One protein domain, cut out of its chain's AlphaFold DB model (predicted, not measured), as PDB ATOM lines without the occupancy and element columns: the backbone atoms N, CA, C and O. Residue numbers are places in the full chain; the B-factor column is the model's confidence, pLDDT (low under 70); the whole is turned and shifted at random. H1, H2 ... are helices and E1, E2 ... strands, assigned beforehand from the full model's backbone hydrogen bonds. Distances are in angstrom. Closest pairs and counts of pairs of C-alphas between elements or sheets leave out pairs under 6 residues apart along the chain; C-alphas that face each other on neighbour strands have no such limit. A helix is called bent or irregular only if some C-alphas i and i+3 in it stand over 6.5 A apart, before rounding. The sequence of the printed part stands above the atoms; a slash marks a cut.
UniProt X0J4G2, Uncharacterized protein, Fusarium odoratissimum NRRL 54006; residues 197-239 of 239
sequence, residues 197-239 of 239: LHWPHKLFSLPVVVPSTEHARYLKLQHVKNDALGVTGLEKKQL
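AT A GLANCE: This is residues 197 to 239 of the 239 residues of an uncharacterized protein of Fusarium odoratissimum NRRL 54006 (UniProt X0J4G2). One long helix, H1, sticks out as an arm from a small loop head, with residues 216 to 239 standing free. The head is made by residues 197 to 207, which loop out and fold back so that residues 197 to 198 pair with the short strand E1, and H1 begins directly after E1, making a corner with it. The printed part has 43 residues, with one named strand and one named helix in the order E1, H1, and its class is mostly helix. It is extended, with a radius of gyration of the C-alphas of 14.7 A, and flat, spanning 45 by 25 by 7 A.

HOW THE PARTS SIT: H1, residues 212 to 235, is not bent, and every pair of O i and N i+4 inside it is within hydrogen-bond range. E1, residues 208 to 211, joins it by a tight link with 0 residues between them. E1 and H1 meet only through their link. E1 pairs with no named strand, but residues 197 to 198 form a short antiparallel pairing with its residues 208 to 209. Residues 216 to 239, of which 216 to 235 belong to H1, stand free.

IN THESE COORDINATES: H1 runs 34.8 A from C-alpha 212 at (-46.725, 5.012, 29.354) to C-alpha 235 at (-13.628, 15.669, 29.879). E1 begins with Val 208, whose C-alpha is at (-45.918, 1.182, 40.478), and measures 9.9 A to the C-alpha of Pro 211.

THE WHOLE: The two C-alphas farthest apart are those of Val 209 and Leu 239, at 44.8 A. The printed part has no cut and ends at residue 239, the chain's last residue. The mean pLDDT of the printed part is 71.2, and the model's confidence is under 70 at residue 218 and residues 228 to 239.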
ATOM      1  N   LEU A 197     -46.373  -1.409  34.082       88.69
ATOM      2  CA  LEU A 197     -45.799  -1.702  35.387       88.69
ATOM      3  C   LEU A 197     -44.339  -1.236  35.409       88.69
ATOM      4  O   LEU A 197     -43.471  -1.862  34.799       88.69
ATOM      5  N   HIS A 198     -44.061  -0.149  36.120       86.44
ATOM      6  CA  HIS A 198     -42.703   0.312  36.356       86.44
ATOM      7  C   HIS A 198     -42.118  -0.397  37.579       86.44
ATOM      8  O   HIS A 198     -42.600  -0.226  38.700       86.44
ATOM      9  N   TRP A 199     -41.080  -1.208  37.358       86.12
ATOM     10  CA  TRP A 199     -40.398  -1.934  38.428       86.12
ATOM     11  C   TRP A 199     -38.895  -2.099  38.129       86.12
ATOM     12  O   TRP A 199     -38.481  -3.151  37.634       86.12
ATOM     13  N   PRO A 200     -38.077  -1.056  38.379       78.50
ATOM     14  CA  PRO A 200     -36.683  -0.993  37.929       78.50
ATOM     15  C   PRO A 200     -35.771  -1.992  38.652       78.50
ATOM     16  O   PRO A 200     -34.962  -2.664  38.016       78.50
ATOM     17  N   HIS A 201     -35.936  -2.153  39.967       81.94
ATOM     18  CA  HIS A 201     -35.227  -3.154  40.762       81.94
ATOM     19  C   HIS A 201     -36.218  -4.036  41.514       81.94
ATOM     20  O   HIS A 201     -36.899  -3.574  42.430       81.94
ATOM     21  N   LYS A 202     -36.251  -5.328  41.177       78.19
ATOM     22  CA  LYS A 202     -37.224  -6.285  41.731       78.19
ATOM     23  C   LYS A 202     -37.147  -6.461  43.259       78.19
ATOM     24  O   LYS A 202     -38.112  -6.917  43.856       78.19
ATOM     25  N   LEU A 203     -36.019  -6.102  43.877       74.62
ATOM     26  CA  LEU A 203     -35.786  -6.236  45.323       74.62
ATOM     27  C   LEU A 203     -35.759  -4.900  46.078       74.62
ATOM     28  O   LEU A 203     -36.103  -4.864  47.251       74.62
ATOM     29  N   PHE A 204     -35.353  -3.810  45.420       76.94
ATOM     30  CA  PHE A 204     -35.079  -2.521  46.076       76.94
ATOM     31  C   PHE A 204     -36.034  -1.398  45.664       76.94
ATOM     32  O   PHE A 204     -35.895  -0.269  46.120       76.94
ATOM     33  N   SER A 205     -36.990  -1.683  44.781       85.06
ATOM     34  CA  SER A 205     -38.000  -0.711  44.368       85.06
ATOM     35  C   SER A 205     -39.389  -1.320  44.448       85.06
ATOM     36  O   SER A 205     -39.565  -2.517  44.207       85.06
ATOM     37  N   LEU A 206     -40.367  -0.482  44.777       87.19
ATOM     38  CA  LEU A 206     -41.768  -0.870  44.779       87.19
ATOM     39  C   LEU A 206     -42.322  -0.821  43.349       87.19
ATOM     40  O   LEU A 206     -42.022   0.125  42.614       87.19
ATOM     41  N   PRO A 207     -43.120  -1.819  42.940       89.94
ATOM     42  CA  PRO A 207     -43.795  -1.783  41.658       89.94
ATOM     43  C   PRO A 207     -44.877  -0.702  41.680       89.94
ATOM     44  O   PRO A 207     -45.693  -0.643  42.600       89.94
ATOM     45  N   VAL A 208     -44.910   0.127  40.639       88.56
ATOM     46  CA  VAL A 208     -45.918   1.182  40.478       88.56
ATOM     47  C   VAL A 208     -46.502   1.106  39.073       88.56
ATOM     48  O   VAL A 208     -45.779   0.907  38.097       88.56
ATOM     49  N   VAL A 209     -47.821   1.259  38.962       89.06
ATOM     50  CA  VAL A 209     -48.491   1.392  37.663       89.06
ATOM     51  C   VAL A 209     -48.434   2.856  37.255       89.06
ATOM     52  O   VAL A 209     -48.974   3.708  37.956       89.06
ATOM     53  N   VAL A 210     -47.782   3.146  36.132       87.94
ATOM     54  CA  VAL A 210     -47.603   4.513  35.627       87.94
ATOM     55  C   VAL A 210     -48.115   4.637  34.194       87.94
ATOM     56  O   VAL A 210     -48.068   3.657  33.438       87.94
ATOM     57  N   PRO A 211     -48.578   5.828  33.779       86.44
ATOM     58  CA  PRO A 211     -48.850   6.105  32.380       86.44
ATOM     59  C   PRO A 211     -47.599   5.896  31.510       86.44
ATOM     60  O   PRO A 211     -46.495   6.319  31.850       86.44
ATOM     61  N   SER A 212     -47.774   5.288  30.342       78.19
ATOM     62  CA  SER A 212     -46.725   5.012  29.354       78.19
ATOM     63  C   SER A 212     -46.032   6.297  28.877       78.19
ATOM     64  O   SER A 212     -44.813   6.342  28.715       78.19
ATOM     65  N   THR A 213     -46.792   7.390  28.743       76.50
ATOM     66  CA  THR A 213     -46.268   8.725  28.409       76.50
ATOM     67  C   THR A 213     -45.330   9.268  29.482       76.50
ATOM     68  O   THR A 213     -44.312   9.884  29.167       76.50
ATOM     69  N   GLU A 214     -45.653   9.027  30.749       73.56
ATOM     70  CA  GLU A 214     -44.844   9.440  31.886       73.56
ATOM     71  C   GLU A 214     -43.566   8.604  31.964       73.56
ATOM     72  O   GLU A 214     -42.472   9.154  32.082       73.56
ATOM     73  N   HIS A 215     -43.670   7.289  31.761       70.81
ATOM     74  CA  HIS A 215     -42.498   6.421  31.686       70.81
ATOM     75  C   HIS A 215     -41.538   6.809  30.553       70.81
ATOM     76  O   HIS A 215     -40.328   6.876  30.759       70.81
ATOM     77  N   ALA A 216     -42.064   7.140  29.370       71.38
ATOM     78  CA  ALA A 216     -41.251   7.618  28.256       71.38
ATOM     79  C   ALA A 216     -40.516   8.929  28.589       71.38
ATOM     80  O   ALA A 216     -39.379   9.126  28.156       71.38
ATOM     81  N   ARG A 217     -41.126   9.821  29.385       72.75
ATOM     82  CA  ARG A 217     -40.458  11.030  29.891       72.75
ATOM     83  C   ARG A 217     -39.342  10.690  30.876       72.75
ATOM     84  O   ARG A 217     -38.251  11.232  30.726       72.75
ATOM     85  N   TYR A 218     -39.574   9.776  31.820       68.75
ATOM     86  CA  TYR A 218     -38.536   9.317  32.753       68.75
ATOM     87  C   TYR A 218     -37.331   8.713  32.025       68.75
ATOM     88  O   TYR A 218     -36.196   9.086  32.316       68.75
ATOM     89  N   LEU A 219     -37.564   7.849  31.032       72.81
ATOM     90  CA  LEU A 219     -36.489   7.261  30.228       72.81
ATOM     91  C   LEU A 219     -35.704   8.320  29.447       72.81
ATOM     92  O   LEU A 219     -34.475   8.280  29.434       72.81
ATOM     93  N   LYS A 220     -36.391   9.300  28.842       72.75
ATOM     94  CA  LYS A 220     -35.728  10.421  28.156       72.75
ATOM     95  C   LYS A 220     -34.857  11.235  29.112       72.75
ATOM     96  O   LYS A 220     -33.717  11.535  28.778       72.75
ATOM     97  N   LEU A 221     -35.361  11.553  30.303       72.75
ATOM     98  CA  LEU A 221     -34.604  12.288  31.321       72.75
ATOM     99  C   LEU A 221     -33.380  11.502  31.807       72.75
ATOM    100  O   LEU A 221     -32.319  12.085  32.019       72.75
ATOM    101  N   GLN A 222     -33.504  10.183  31.955       70.62
ATOM    102  CA  GLN A 222     -32.389   9.325  32.349       70.62
ATOM    103  C   GLN A 222     -31.326   9.223  31.250       70.62
ATOM    104  O   GLN A 222     -30.139   9.248  31.563       70.62
ATOM    105  N   HIS A 223     -31.733   9.166  29.979       70.88
ATOM    106  CA  HIS A 223     -30.808   9.188  28.844       70.88
ATOM    107  C   HIS A 223     -30.036  10.510  28.794       70.88
ATOM    108  O   HIS A 223     -28.816  10.494  28.850       70.88
ATOM    109  N   VAL A 224     -30.736  11.649  28.868       72.62
ATOM    110  CA  VAL A 224     -30.113  12.986  28.913       72.62
ATOM    111  C   VAL A 224     -29.143  13.122  30.091       72.62
ATOM    112  O   VAL A 224     -28.056  13.675  29.945       72.62
ATOM    113  N   LYS A 225     -29.502  12.596  31.270       72.31
ATOM    114  CA  LYS A 225     -28.622  12.603  32.446       72.31
ATOM    115  C   LYS A 225     -27.382  11.726  32.249       72.31
ATOM    116  O   LYS A 225     -26.293  12.125  32.656       72.31
ATOM    117  N   ASN A 226     -27.538  10.547  31.652       70.00
ATOM    118  CA  ASN A 226     -26.427   9.643  31.364       70.00
ATOM    119  C   ASN A 226     -25.503  10.210  30.279       70.00
ATOM    120  O   ASN A 226     -24.292  10.093  30.421       70.00
ATOM    121  N   ASP A 227     -26.050  10.879  29.265       70.38
ATOM    122  CA  ASP A 227     -25.276  11.574  28.235       70.38
ATOM    123  C   ASP A 227     -24.494  12.745  28.845       70.38
ATOM    124  O   ASP A 227     -23.293  12.868  28.626       70.38
ATOM    125  N   ALA A 228     -25.119  13.552  29.711       65.81
ATOM    126  CA  ALA A 228     -24.438  14.639  30.422       65.81
ATOM    127  C   ALA A 228     -23.320  14.137  31.365       65.81
ATOM    128  O   ALA A 228     -22.253  14.751  31.464       65.81
ATOM    129  N   LEU A 229     -23.530  13.001  32.040       64.88
ATOM    130  CA  LEU A 229     -22.518  12.346  32.881       64.88
ATOM    131  C   LEU A 229     -21.413  11.665  32.053       64.88
ATOM    132  O   LEU A 229     -20.259  11.633  32.474       64.88
ATOM    133  N   GLY A 230     -21.745  11.146  30.869       57.72
ATOM    134  CA  GLY A 230     -20.791  10.568  29.924       57.72
ATOM    135  C   GLY A 230     -19.875  11.622  29.300       57.72
ATOM    136  O   GLY A 230     -18.668  11.404  29.210       57.72
ATOM    137  N   VAL A 231     -20.422  12.791  28.953       57.56
ATOM    138  CA  VAL A 231     -19.658  13.943  28.442       57.56
ATOM    139  C   VAL A 231     -18.711  14.496  29.515       57.56
ATOM    140  O   VAL A 231     -17.523  14.663  29.251       57.56
ATOM    141  N   THR A 232     -19.175  14.667  30.756       54.00
ATOM    142  CA  THR A 232     -18.317  15.134  31.868       54.00
ATOM    143  C   THR A 232     -17.283  14.096  32.332       54.00
ATOM    144  O   THR A 232     -16.224  14.459  32.848       54.00
ATOM    145  N   GLY A 233     -17.543  12.799  32.134       49.81
ATOM    146  CA  GLY A 233     -16.579  11.722  32.388       49.81
ATOM    147  C   GLY A 233     -15.471  11.608  31.332       49.81
ATOM    148  O   GLY A 233     -14.359  11.194  31.663       49.81
ATOM    149  N   LEU A 234     -15.749  11.993  30.082       51.84
ATOM    150  CA  LEU A 234     -14.750  12.083  29.010       51.84
ATOM    151  C   LEU A 234     -13.842  13.307  29.182       51.84
ATOM    152  O   LEU A 234     -12.632  13.187  29.002       51.84
ATOM    153  N   GLU A 235     -14.392  14.438  29.624       47.25
ATOM    154  CA  GLU A 235     -13.628  15.669  29.879       47.25
ATOM    155  C   GLU A 235     -12.604  15.500  31.019       47.25
ATOM    156  O   GLU A 235     -11.480  15.985  30.933       47.25
ATOM    157  N   LYS A 236     -12.931  14.712  32.055       48.31
ATOM    158  CA  LYS A 236     -12.004  14.393  33.159       48.31
ATOM    159  C   LYS A 236     -10.929  13.353  32.831       48.31
ATOM    160  O   LYS A 236     -10.041  13.149  33.649       48.31
ATOM    161  N   LYS A 237     -11.013  12.664  31.689       48.22
ATOM    162  CA  LYS A 237      -9.989  11.703  31.235       48.22
ATOM    163  C   LYS A 237      -8.972  12.315  30.267       48.22
ATOM    164  O   LYS A 237      -8.026  11.625  29.898       48.22
ATOM    165  N   GLN A 238      -9.182  13.560  29.834       48.31
ATOM    166  CA  GLN A 238      -8.288  14.291  28.926       48.31
ATOM    167  C   GLN A 238      -7.485  15.414  29.612       48.31
ATOM    168  O   GLN A 238      -6.852  16.212  28.924       48.31
ATOM    169  N   LEU A 239      -7.476  15.443  30.947       43.28
ATOM    170  CA  LEU A 239      -6.612  16.262  31.804       43.28
ATOM    171  C   LEU A 239      -5.772  15.335  32.685       43.28
ATOM    172  O   LEU A 239      -4.589  15.666  32.908       43.28
TER     173      LEU A 239